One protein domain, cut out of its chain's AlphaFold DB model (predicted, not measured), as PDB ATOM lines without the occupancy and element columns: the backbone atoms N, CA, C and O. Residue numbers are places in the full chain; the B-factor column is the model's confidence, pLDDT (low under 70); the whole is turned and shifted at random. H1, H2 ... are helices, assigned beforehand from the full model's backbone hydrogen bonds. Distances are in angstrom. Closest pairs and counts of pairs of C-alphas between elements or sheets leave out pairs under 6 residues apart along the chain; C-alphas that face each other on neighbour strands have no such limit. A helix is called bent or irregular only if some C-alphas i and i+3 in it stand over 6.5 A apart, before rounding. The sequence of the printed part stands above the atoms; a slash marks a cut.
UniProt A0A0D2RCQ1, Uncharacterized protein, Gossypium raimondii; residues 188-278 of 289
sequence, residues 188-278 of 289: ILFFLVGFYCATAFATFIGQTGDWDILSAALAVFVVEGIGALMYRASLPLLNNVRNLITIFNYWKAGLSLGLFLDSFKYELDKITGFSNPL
ATOM      1  N   ILE A 188      45.531  57.776  45.702       78.62
ATOM      2  CA  ILE A 188      45.072  58.226  44.383       78.62
ATOM      3  C   ILE A 188      45.412  57.208  43.303       78.62
ATOM      4  O   ILE A 188      44.567  56.946  42.460       78.62
ATOM      5  N   LEU A 189      46.589  56.581  43.347       77.44
ATOM      6  CA  LEU A 189      46.945  55.503  42.428       77.44
ATOM      7  C   LEU A 189      45.979  54.326  42.568       77.44
ATOM      8  O   LEU A 189      45.488  53.830  41.561       77.44
ATOM      9  N   PHE A 190      45.629  53.922  43.791       74.19
ATOM     10  CA  PHE A 190      44.640  52.856  43.997       74.19
ATOM     11  C   PHE A 190      43.239  53.225  43.499       74.19
ATOM     12  O   PHE A 190      42.540  52.382  42.938       74.19
ATOM     13  N   PHE A 191      42.843  54.485  43.657       79.44
ATOM     14  CA  PHE A 191      41.605  55.005  43.089       79.44
ATOM     15  C   PHE A 191      41.634  55.017  41.548       79.44
ATOM     16  O   PHE A 191      40.690  54.541  40.921       79.44
ATOM     17  N   LEU A 192      42.736  55.468  40.935       81.06
ATOM     18  CA  LEU A 192      42.923  55.501  39.478       81.06
ATOM     19  C   LEU A 192      42.953  54.099  38.866       81.06
ATOM     20  O   LEU A 192      42.367  53.877  37.813       81.06
ATOM     21  N   VAL A 193      43.594  53.143  39.539       82.94
ATOM     22  CA  VAL A 193      43.601  51.732  39.129       82.94
ATOM     23  C   VAL A 193      42.183  51.148  39.168       82.94
ATOM     24  O   VAL A 193      41.818  50.379  38.283       82.94
ATOM     25  N   GLY A 194      41.359  51.536  40.148       81.56
ATOM     26  CA  GLY A 194      39.941  51.153  40.203       81.56
ATOM     27  C   GLY A 194      39.121  51.746  39.063       81.56
ATOM     28  O   GLY A 194      38.357  51.028  38.422       81.56
ATOM     29  N   PHE A 195      39.339  53.027  38.766       80.19
ATOM     30  CA  PHE A 195      38.716  53.718  37.637       80.19
ATOM     31  C   PHE A 195      39.099  53.080  36.292       80.19
ATOM     32  O   PHE A 195      38.224  52.721  35.510       80.19
ATOM     33  N   TYR A 196      40.391  52.839  36.061       84.19
ATOM     34  CA  TYR A 196      40.895  52.174  34.856       84.19
ATOM     35  C   TYR A 196      40.318  50.762  34.690       84.19
ATOM     36  O   TYR A 196      39.905  50.377  33.597       84.19
ATOM     37  N   CYS A 197      40.226  50.002  35.787       78.44
ATOM     38  CA  CYS A 197      39.619  48.676  35.780       78.44
ATOM     39  C   CYS A 197      38.131  48.725  35.402       78.44
ATOM     40  O   CYS A 197      37.679  47.872  34.645       78.44
ATOM     41  N   ALA A 198      37.375  49.715  35.888       80.56
ATOM     42  CA  ALA A 198      35.971  49.893  35.520       80.56
ATOM     43  C   ALA A 198      35.798  50.207  34.029       80.56
ATOM     44  O   ALA A 198      34.932  49.627  33.380       80.56
ATOM     45  N   THR A 199      36.648  51.066  33.462       80.75
ATOM     46  CA  THR A 199      36.614  51.398  32.029       80.75
ATOM     47  C   THR A 199      36.993  50.201  31.152       80.75
ATOM     48  O   THR A 199      36.355  49.941  30.130       80.75
ATOM     49  N   ALA A 200      37.997  49.426  31.570       80.69
ATOM     50  CA  ALA A 200      38.352  48.180  30.899       80.69
ATOM     51  C   ALA A 200      37.197  47.169  30.975       80.69
ATOM     52  O   ALA A 200      36.852  46.559  29.968       80.69
ATOM     53  N   PHE A 201      36.547  47.046  32.136       77.38
ATOM     54  CA  PHE A 201      35.399  46.164  32.336       77.38
ATOM     55  C   PHE A 201      34.199  46.570  31.477       77.38
ATOM     56  O   PHE A 201      33.586  45.708  30.862       77.38
ATOM     57  N   ALA A 202      33.919  47.867  31.339       76.00
ATOM     58  CA  ALA A 202      32.905  48.371  30.416       76.00
ATOM     59  C   ALA A 202      33.215  48.015  28.951       76.00
ATOM     60  O   ALA A 202      32.309  47.728  28.177       76.00
ATOM     61  N   THR A 203      34.495  47.959  28.574       76.94
ATOM     62  CA  THR A 203      34.921  47.572  27.217       76.94
ATOM     63  C   THR A 203      34.822  46.066  26.999       76.94
ATOM     64  O   THR A 203      34.301  45.633  25.973       76.94
ATOM     65  N   PHE A 204      35.237  45.266  27.989       77.31
ATOM     66  CA  PHE A 204      34.952  43.830  28.012       77.31
ATOM     67  C   PHE A 204      33.450  43.579  27.954       77.31
ATOM     68  O   PHE A 204      33.038  42.594  27.349       77.31
ATOM     69  N   ILE A 205      32.653  44.501  28.520       76.00
ATOM     70  CA  ILE A 205      31.205  44.411  28.486       76.00
ATOM     71  C   ILE A 205      30.589  44.795  27.129       76.00
ATOM     72  O   ILE A 205      29.620  44.209  26.648       76.00
ATOM     73  N   GLY A 206      31.172  45.797  26.484       67.31
ATOM     74  CA  GLY A 206      30.638  46.386  25.263       67.31
ATOM     75  C   GLY A 206      31.088  45.719  23.961       67.31
ATOM     76  O   GLY A 206      30.390  45.867  22.962       67.31
ATOM     77  N   GLN A 207      32.232  45.019  23.929       63.12
ATOM     78  CA  GLN A 207      32.845  44.556  22.667       63.12
ATOM     79  C   GLN A 207      32.671  43.068  22.340       63.12
ATOM     80  O   GLN A 207      32.836  42.685  21.183       63.12
ATOM     81  N   THR A 208      32.376  42.194  23.302       58.78
ATOM     82  CA  THR A 208      32.286  40.747  23.041       58.78
ATOM     83  C   THR A 208      31.209  40.148  23.935       58.78
ATOM     84  O   THR A 208      31.371  40.076  25.146       58.78
ATOM     85  N   GLY A 209      30.084  39.753  23.332       59.97
ATOM     86  CA  GLY A 209      28.881  39.264  24.023       59.97
ATOM     87  C   GLY A 209      29.009  37.879  24.669       59.97
ATOM     88  O   GLY A 209      28.027  37.363  25.198       59.97
ATOM     89  N   ASP A 210      30.204  37.295  24.667       71.56
ATOM     90  CA  ASP A 210      30.489  35.995  25.264       71.56
ATOM     91  C   ASP A 210      30.857  36.173  26.748       71.56
ATOM     92  O   ASP A 210      31.985  35.922  27.173       71.56
ATOM     93  N   TRP A 211      29.887  36.615  27.563       78.56
ATOM     94  CA  TRP A 211      30.008  36.751  29.031       78.56
ATOM     95  C   TRP A 211      30.542  35.490  29.724       78.56
ATOM     96  O   TRP A 211      31.064  35.565  30.837       78.56
ATOM     97  N   ASP A 212      30.406  34.336  29.071       81.00
ATOM     98  CA  ASP A 212      30.786  33.024  29.580       81.00
ATOM     99  C   ASP A 212      32.304  32.884  29.785       81.00
ATOM    100  O   ASP A 212      32.747  32.427  30.841       81.00
ATOM    101  N   ILE A 213      33.129  33.388  28.854       82.50
ATOM    102  CA  ILE A 213      34.594  33.286  28.976       82.50
ATOM    103  C   ILE A 213      35.134  34.178  30.104       82.50
ATOM    104  O   ILE A 213      36.036  33.781  30.846       82.50
ATOM    105  N   LEU A 214      34.543  35.366  30.285       83.19
ATOM    106  CA  LEU A 214      34.891  36.295  31.363       83.19
ATOM    107  C   LEU A 214      34.424  35.758  32.719       83.19
ATOM    108  O   LEU A 214      35.156  35.856  33.704       83.19
ATOM    109  N   SER A 215      33.231  35.161  32.761       79.94
ATOM    110  CA  SER A 215      32.690  34.503  33.950       79.94
ATOM    111  C   SER A 215      33.589  33.347  34.400       79.94
ATOM    112  O   SER A 215      33.970  33.288  35.571       79.94
ATOM    113  N   ALA A 216      34.029  32.491  33.468       88.12
ATOM    114  CA  ALA A 216      34.972  31.411  33.751       88.12
ATOM    115  C   ALA A 216      36.331  31.943  34.245       88.12
ATOM    116  O   ALA A 216      36.851  31.464  35.255       88.12
ATOM    117  N   ALA A 217      36.882  32.973  33.595       85.38
ATOM    118  CA  ALA A 217      38.143  33.590  34.005       85.38
ATOM    119  C   ALA A 217      38.060  34.230  35.404       85.38
ATOM    120  O   ALA A 217      38.964  34.052  36.222       85.38
ATOM    121  N   LEU A 218      36.964  34.931  35.710       83.12
ATOM    122  CA  LEU A 218      36.722  35.528  37.025       83.12
ATOM    123  C   LEU A 218      36.535  34.452  38.101       83.12
ATOM    124  O   LEU A 218      37.091  34.581  39.191       83.12
ATOM    125  N   ALA A 219      35.799  33.380  37.800       85.81
ATOM    126  CA  ALA A 219      35.605  32.261  38.715       85.81
ATOM    127  C   ALA A 219      36.935  31.572  39.054       85.81
ATOM    128  O   ALA A 219      37.218  31.343  40.232       85.81
ATOM    129  N   VAL A 220      37.784  31.315  38.050       88.31
ATOM    130  CA  VAL A 220      39.130  30.754  38.247       88.31
ATOM    131  C   VAL A 220      40.013  31.722  39.029       88.31
ATOM    132  O   VAL A 220      40.677  31.300  39.970       88.31
ATOM    133  N   PHE A 221      39.978  33.023  38.725       87.94
ATOM    134  CA  PHE A 221      40.731  34.034  39.471       87.94
ATOM    135  C   PHE A 221      40.316  34.104  40.947       87.94
ATOM    136  O   PHE A 221      41.169  34.235  41.821       87.94
ATOM    137  N   VAL A 222      39.019  33.999  41.248       81.62
ATOM    138  CA  VAL A 222      38.505  34.012  42.624       81.62
ATOM    139  C   VAL A 222      38.862  32.716  43.353       81.62
ATOM    140  O   VAL A 222      39.349  32.783  44.480       81.62
ATOM    141  N   VAL A 223      38.684  31.549  42.726       82.06
ATOM    142  CA  VAL A 223      39.049  30.244  43.309       82.06
ATOM    143  C   VAL A 223      40.550  30.137  43.556       82.06
ATOM    144  O   VAL A 223      40.956  29.779  44.661       82.06
ATOM    145  N   GLU A 224      41.372  30.495  42.572       84.19
ATOM    146  CA  GLU A 224      42.831  30.461  42.680       84.19
ATOM    147  C   GLU A 224      43.324  31.561  43.619       84.19
ATOM    148  O   GLU A 224      44.206  31.334  44.440       84.19
ATOM    149  N   GLY A 225      42.708  32.742  43.578       77.12
ATOM    150  CA  GLY A 225      43.004  33.843  44.485       77.12
ATOM    151  C   GLY A 225      42.735  33.470  45.939       77.12
ATOM    152  O   GLY A 225      43.583  33.707  46.794       77.12
ATOM    153  N   ILE A 226      41.599  32.834  46.229       72.75
ATOM    154  CA  ILE A 226      41.254  32.340  47.568       72.75
ATOM    155  C   ILE A 226      42.122  31.135  47.947       72.75
ATOM    156  O   ILE A 226      42.540  31.047  49.098       72.75
ATOM    157  N   GLY A 227      42.449  30.243  47.010       74.19
ATOM    158  CA  GLY A 227      43.329  29.091  47.236       74.19
ATOM    159  C   GLY A 227      44.772  29.496  47.550       74.19
ATOM    160  O   GLY A 227      45.344  29.067  48.556       74.19
ATOM    161  N   ALA A 228      45.336  30.407  46.760       69.31
ATOM    162  CA  ALA A 228      46.644  31.007  46.991       69.31
ATOM    163  C   ALA A 228      46.644  31.889  48.248       69.31
ATOM    164  O   ALA A 228      47.631  31.902  48.987       69.31
ATOM    165  N   LEU A 229      45.538  32.590  48.539       65.44
ATOM    166  CA  LEU A 229      45.365  33.347  49.780       65.44
ATOM    167  C   LEU A 229      45.290  32.422  50.990       65.44
ATOM    168  O   LEU A 229      45.900  32.741  51.996       65.44
ATOM    169  N   MET A 230      44.603  31.285  50.906       63.19
ATOM    170  CA  MET A 230      44.517  30.286  51.973       63.19
ATOM    171  C   MET A 230      45.898  29.689  52.272       63.19
ATOM    172  O   MET A 230      46.251  29.517  53.438       63.19
ATOM    173  N   TYR A 231      46.724  29.459  51.249       55.84
ATOM    174  CA  TYR A 231      48.111  29.029  51.448       55.84
ATOM    175  C   TYR A 231      49.008  30.161  51.980       55.84
ATOM    176  O   TYR A 231      49.877  29.936  52.824       55.84
ATOM    177  N   ARG A 232      48.756  31.410  51.566       54.75
ATOM    178  CA  ARG A 232      49.395  32.615  52.124       54.75
ATOM    179  C   ARG A 232      48.829  33.051  53.479       54.75
ATOM    180  O   ARG A 232      49.449  33.889  54.126       54.75
ATOM    181  N   ALA A 233      47.718  32.484  53.947       45.78
ATOM    182  CA  ALA A 233      47.060  32.835  55.209       45.78
ATOM    183  C   ALA A 233      47.809  32.301  56.441       45.78
ATOM    184  O   ALA A 233      47.436  32.611  57.568       45.78
ATOM    185  N   SER A 234      48.909  31.569  56.236       41.59
ATOM    186  CA  SER A 234      49.910  31.326  57.281       41.59
ATOM    187  C   SER A 234      50.927  32.468  57.427       41.59
ATOM    188  O   SER A 234      51.788  32.403  58.300       41.59
ATOM    189  N   LEU A 235      50.858  33.522  56.601       51.88
ATOM    190  CA  LEU A 235      51.769  34.658  56.691       51.88
ATOM    191  C   LEU A 235      51.148  35.809  57.505       51.88
ATOM    192  O   LEU A 235      49.975  36.132  57.318       51.88
ATOM    193  N   PRO A 236      51.934  36.469  58.376       46.59
ATOM    194  CA  PRO A 236      51.533  37.533  59.306       46.59
ATOM    195  C   PRO A 236      51.185  38.862  58.601       46.59
ATOM    196  O   PRO A 236      51.629  39.935  59.002       46.59
ATOM    197  N   LEU A 237      50.389  38.805  57.531       50.62
ATOM    198  CA  LEU A 237      49.959  39.935  56.706       50.62
ATOM    199  C   LEU A 237      48.635  40.556  57.196       50.62
ATOM    200  O   LEU A 237      48.206  41.597  56.699       50.62
ATOM    201  N   LEU A 238      47.991  39.943  58.196       50.53
ATOM    202  CA  LEU A 238      46.742  40.412  58.808       50.53
ATOM    203  C   LEU A 238      46.918  41.629  59.740       50.53
ATOM    204  O   LEU A 238      45.939  42.208  60.193       50.53
ATOM    205  N   ASN A 239      48.141  42.093  59.992       52.47
ATOM    206  CA  ASN A 239      48.368  43.431  60.557       52.47
ATOM    207  C   ASN A 239      48.174  44.534  59.493       52.47
ATOM    208  O   ASN A 239      47.658  45.612  59.787       52.47
ATOM    209  N   ASN A 240      48.501  44.227  58.237       54.62
ATOM    210  CA  ASN A 240      48.330  45.083  57.071       54.62
ATOM    211  C   ASN A 240      46.934  44.988  56.455       54.62
ATOM    212  O   ASN A 240      46.617  45.821  55.608       54.62
ATOM    213  N   VAL A 241      46.063  44.058  56.880       58.12
ATOM    214  CA  VAL A 241      44.684  44.030  56.360       58.12
ATOM    215  C   VAL A 241      43.947  45.321  56.637       58.12
ATOM    216  O   VAL A 241      43.213  45.759  55.775       58.12
ATOM    217  N   ARG A 242      44.188  46.010  57.759       58.31
ATOM    218  CA  ARG A 242      43.559  47.317  58.011       58.31
ATOM    219  C   ARG A 242      43.938  48.359  56.950       58.31
ATOM    220  O   ARG A 242      43.090  49.160  56.574       58.31
ATOM    221  N   ASN A 243      45.174  48.317  56.450       59.97
ATOM    222  CA  ASN A 243      45.652  49.190  55.378       59.97
ATOM    223  C   ASN A 243      45.212  48.690  53.988       59.97
ATOM    224  O   ASN A 243      44.829  49.478  53.136       59.97
ATOM    225  N   LEU A 244      45.170  47.375  53.761       61.84
ATOM    226  CA  LEU A 244      44.584  46.796  52.547       61.84
ATOM    227  C   LEU A 244      43.079  47.059  52.458       61.84
ATOM    228  O   LEU A 244      42.583  47.286  51.370       61.84
ATOM    229  N   ILE A 245      42.358  47.088  53.578       67.12
ATOM    230  CA  ILE A 245      40.928  47.402  53.653       67.12
ATOM    231  C   ILE A 245      40.695  48.874  53.304       67.12
ATOM    232  O   ILE A 245      39.762  49.173  52.562       67.12
ATOM    233  N   THR A 246      41.540  49.801  53.773       67.06
ATOM    234  CA  THR A 246      41.436  51.212  53.363       67.06
ATOM    235  C   THR A 246      41.771  51.382  51.882       67.06
ATOM    236  O   THR A 246      41.053  52.088  51.181       67.06
ATOM    237  N   ILE A 247      42.791  50.686  51.381       66.62
ATOM    238  CA  ILE A 247      43.173  50.659  49.960       66.62
ATOM    239  C   ILE A 247      42.067  50.054  49.084       66.62
ATOM    240  O   ILE A 247      41.712  50.633  48.062       66.62
ATOM    241  N   PHE A 248      41.460  48.950  49.516       71.50
ATOM    242  CA  PHE A 248      40.342  48.293  48.842       71.50
ATOM    243  C   PHE A 248      39.090  49.174  48.842       71.50
ATOM    244  O   PHE A 248      38.343  49.187  47.868       71.50
ATOM    245  N   ASN A 249      38.881  49.971  49.895       77.44
ATOM    246  CA  ASN A 249      37.803  50.957  49.947       77.44
ATOM    247  C   ASN A 249      37.999  52.069  48.898       77.44
ATOM    248  O   ASN A 249      37.067  52.395  48.166       77.44
ATOM    249  N   TYR A 250      39.220  52.600  48.756       76.12
ATOM    250  CA  TYR A 250      39.535  53.576  47.701       76.12
ATOM    251  C   TYR A 250      39.448  52.970  46.293       76.12
ATOM    252  O   TYR A 250      38.939  53.618  45.381       76.12
ATOM    253  N   TRP A 251      39.889  51.722  46.125       76.94
ATOM    254  CA  TRP A 251      39.774  50.990  44.863       76.94
ATOM    255  C   TRP A 251      38.309  50.784  44.455       76.94
ATOM    256  O   TRP A 251      37.935  51.091  43.326       76.94
ATOM    257  N   LYS A 252      37.451  50.367  45.396       78.88
ATOM    258  CA  LYS A 252      36.004  50.218  45.183       78.88
ATOM    259  C   LYS A 252      35.327  51.551  44.850       78.88
ATOM    260  O   LYS A 252      34.460  51.584  43.981       78.88
ATOM    261  N   ALA A 253      35.730  52.640  45.506       85.50
ATOM    262  CA  ALA A 253      35.246  53.982  45.180       85.50
ATOM    263  C   ALA A 253      35.641  54.400  43.751       85.50
ATOM    264  O   ALA A 253      34.805  54.935  43.027       85.50
ATOM    265  N   GLY A 254      36.871  54.097  43.321       83.44
ATOM    266  CA  GLY A 254      37.327  54.324  41.944       83.44
ATOM    267  C   GLY A 254      36.561  53.489  40.916       83.44
ATOM    268  O   GLY A 254      36.165  54.009  39.877       83.44
ATOM    269  N   LEU A 255      36.276  52.224  41.238       81.50
ATOM    270  CA  LEU A 255      35.485  51.328  40.391       81.50
ATOM    271  C   LEU A 255      34.038  51.828  40.246       81.50
ATOM    272  O   LEU A 255      33.516  51.911  39.136       81.50
ATOM    273  N   SER A 256      33.413  52.238  41.354       81.94
ATOM    274  CA  SER A 256      32.067  52.821  41.347       81.94
ATOM    275  C   SER A 256      32.012  54.123  40.553       81.94
ATOM    276  O   SER A 256      31.062  54.321  39.803       81.94
ATOM    277  N   LEU A 257      33.008  55.001  40.701       85.25
ATOM    278  CA  LEU A 257      33.064  56.248  39.941       85.25
ATOM    279  C   LEU A 257      33.274  55.985  38.443       85.25
ATOM    280  O   LEU A 257      32.643  56.646  37.625       85.25
ATOM    281  N   GLY A 258      34.126  55.022  38.080       84.81
ATOM    282  CA  GLY A 258      34.390  54.676  36.682       84.81
ATOM    283  C   GLY A 258      33.178  54.096  35.961       84.81
ATOM    284  O   GLY A 258      32.864  54.545  34.863       84.81
ATOM    285  N   LEU A 259      32.448  53.173  36.598       81.06
ATOM    286  CA  LEU A 259      31.198  52.637  36.040       81.06
ATOM    287  C   LEU A 259      30.098  53.698  35.975       81.06
ATOM    288  O   LEU A 259      29.324  53.737  35.024       81.06
ATOM    289  N   PHE A 260      30.040  54.580  36.970       83.50
ATOM    290  CA  PHE A 260      29.081  55.674  36.990       83.50
ATOM    291  C   PHE A 260      29.338  56.686  35.866       83.50
ATOM    292  O   PHE A 260      28.412  57.046  35.145       83.50
ATOM    293  N   LEU A 261      30.593  57.091  35.658       80.56
ATOM    294  CA  LEU A 261      30.984  57.948  34.535       80.56
ATOM    295  C   LEU A 261      30.708  57.284  33.187       80.56
ATOM    296  O   LEU A 261      30.244  57.959  32.274       80.56
ATOM    297  N   ASP A 262      30.942  55.978  33.063       80.38
ATOM    298  CA  ASP A 262      30.609  55.251  31.838       80.38
ATOM    299  C   ASP A 262      29.090  55.193  31.600       80.38
ATOM    300  O   ASP A 262      28.638  55.438  30.483       80.38
ATOM    301  N   SER A 263      28.284  55.019  32.655       76.19
ATOM    302  CA  SER A 263      26.819  55.101  32.560       76.19
ATOM    303  C   SER A 263      26.323  56.507  32.199       76.19
ATOM    304  O   SER A 263      25.389  56.651  31.412       76.19
ATOM    305  N   PHE A 264      26.992  57.551  32.698       75.06
ATOM    306  CA  PHE A 264      26.692  58.927  32.320       75.06
ATOM    307  C   PHE A 264      27.209  59.305  30.951       75.06
ATOM    308  O   PHE A 264      26.642  60.210  30.364       75.06
ATOM    309  N   LYS A 265      28.230  58.647  30.406       70.19
ATOM    310  CA  LYS A 265      28.720  58.952  29.058       70.19
ATOM    311  C   LYS A 265      27.591  58.850  28.034       70.19
ATOM    312  O   LYS A 265      27.442  59.741  27.211       70.19
ATOM    313  N   TYR A 266      26.753  57.822  28.141       64.06
ATOM    314  CA  TYR A 266      25.601  57.630  27.255       64.06
ATOM    315  C   TYR A 266      24.432  58.573  27.553       64.06
ATOM    316  O   TYR A 266      23.670  58.909  26.650       64.06
ATOM    317  N   GLU A 267      24.276  59.007  28.803       67.56
ATOM    318  CA  GLU A 267      23.219  59.948  29.182       67.56
ATOM    319  C   GLU A 267      23.601  61.396  28.843       67.56
ATOM    320  O   GLU A 267      22.789  62.149  28.315       67.56
ATOM    321  N   LEU A 268      24.863  61.766  29.057       64.88
ATOM    322  CA  LEU A 268      25.447  63.026  28.622       64.88
ATOM    323  C   LEU A 268      25.465  63.106  27.108       64.88
ATOM    324  O   LEU A 268      25.049  64.136  26.620       64.88
ATOM    325  N   ASP A 269      25.827  62.050  26.373       65.75
ATOM    326  CA  ASP A 269      25.779  62.059  24.903       65.75
ATOM    327  C   ASP A 269      24.355  62.304  24.369       65.75
ATOM    328  O   ASP A 269      24.160  63.069  23.424       65.75
ATOM    329  N   LYS A 270      23.326  61.767  25.041       64.19
ATOM    330  CA  LYS A 270      21.917  62.086  24.744       64.19
ATOM    331  C   LYS A 270      21.547  63.529  25.090       64.19
ATOM    332  O   LYS A 270      20.834  64.170  24.320       64.19
ATOM    333  N   ILE A 271      22.017  64.052  26.225       65.31
ATOM    334  CA  ILE A 271      21.756  65.437  26.644       65.31
ATOM    335  C   ILE A 271      22.511  66.424  25.743       65.31
ATOM    336  O   ILE A 271      21.914  67.402  25.311       65.31
ATOM    337  N   THR A 272      23.777  66.175  25.401       60.06
ATOM    338  CA  THR A 272      24.619  67.005  24.523       60.06
ATOM    339  C   THR A 272      24.223  66.880  23.059       60.06
ATOM    340  O   THR A 272      24.275  67.874  22.344       60.06
ATOM    341  N   GLY A 273      23.728  65.718  22.624       53.12
ATOM    342  CA  GLY A 273      23.094  65.540  21.314       53.12
ATOM    343  C   GLY A 273      21.779  66.318  21.175       53.12
ATOM    344  O   GLY A 273      21.440  66.764  20.081       53.12
ATOM    345  N   PHE A 274      21.072  66.558  22.285       49.62
ATOM    346  CA  PHE A 274      19.934  67.483  22.343       49.62
ATOM    347  C   PHE A 274      20.369  68.946  22.562       49.62
ATOM    348  O   PHE A 274      19.614  69.874  22.270       49.62
ATOM    349  N   SER A 275      21.593  69.171  23.057       45.16
ATOM    350  CA  SER A 275      22.035  70.458  23.593       45.16
ATOM    351  C   SER A 275      23.150  71.122  22.777       45.16
ATOM    352  O   SER A 275      24.283  71.249  23.233       45.16
ATOM    353  N   ASN A 276      22.773  71.705  21.638       50.00
ATOM    354  CA  ASN A 276      23.477  72.856  21.056       50.00
ATOM    355  C   ASN A 276      23.325  74.222  21.811       50.00
ATOM    356  O   ASN A 276      23.765  75.218  21.244       50.00
ATOM    357  N   PRO A 277      22.757  74.369  23.041       45.66
ATOM    358  CA  PRO A 277      22.797  75.641  23.776       45.66
ATOM    359  C   PRO A 277      23.667  75.654  25.054       45.66
ATOM    360  O   PRO A 277      23.722  76.686  25.716       45.66
ATOM    361  N   LEU A 278      24.364  74.568  25.422       48.22
ATOM    362  CA  LEU A 278      25.174  74.496  26.660       48.22
ATOM    363  C   LEU A 278      26.674  74.813  26.473       48.22
ATOM    364  O   LEU A 278      27.491  74.501  27.335       48.22
TER     365      LEU A 278
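What this domain is: This is residues 188 to 278 of the 289 residues of an uncharacterized protein of Gossypium raimondii (UniProt A0A0D2RCQ1). Three helices form a flat, open frame: H1 and H3 cross as an X at Gly 194 and Gly 254, and H2 makes the far side, running back from the last part of H1 toward the link into H3, with an empty space between H2 and H3. The last part of H3 and the residues after it, 264 to 278, stick out as a free arm beyond the crossing. The printed part has 91 residues, with three named helices in the order H1, H2, H3 and no named strand, and its class is all helix. It is only just loose, close to extended, with a radius of gyration of the C-alphas of 18.0 A and spans of 61 by 32 by 13 A.

Where its parts are: H1 is residues 188 to 207, 28.4 A from first to last C-alpha, and begins at C-alpha 188 at (45.072, 58.226, 44.383). H2 is residues 211 to 232, 30.4 A long, and begins at C-alpha 211 at (30.008, 36.751, 29.031). H3 is the longest helix, residues 241 to 274, 48.2 A from first to last C-alpha, and ends at C-alpha 274 at (19.934, 67.483, 22.343). H3 has a kink of 32 degrees near residue 264. It is neither bent nor irregular, but only just: C-alphas 263 and 266 are 6.0 A apart.

How they stand to each other: H1 and H3 touch, with 43 pairs of C-alphas within 8 A; the closest C-alphas are those of Gly 194 and Gly 254, 4.5 A apart. Their lines stand at a steep tilt of 50 degrees, and they run the same way. H3 touches H1 with residues 247 to 262 alone. H1 and H2 are close but not clearly touching; their closest C-alphas, those of Ile 205 and Trp 211, are 7.8 A apart. Their lines stand at a shallow tilt of 34 degrees, only just short of steep, and they run opposite ways. H2 and H3 are apart. In H1 and H2 every O i to N i+4 pair is within hydrogen-bond range; in H3 it is 28 of 30.

The domain as a whole: The two C-alphas farthest apart are those of Ser 234 and Pro 277, 61.8 A. The printed part has no cut. The link from H1 to H2, 3 residues, is tight, and the link from H2 to H3, 8 residues, is short. Residues 206 to 213, of which 211 to 213 belong to H2, stand free, and so do residues 215 to 246, of which 215 to 232 belong to H2 and 241 to 246 to H3. The mean pLDDT of the printed part is 70.9; 37 residues are under 70, namely residues 206 to 209, 228 to 247 and 266 to 278.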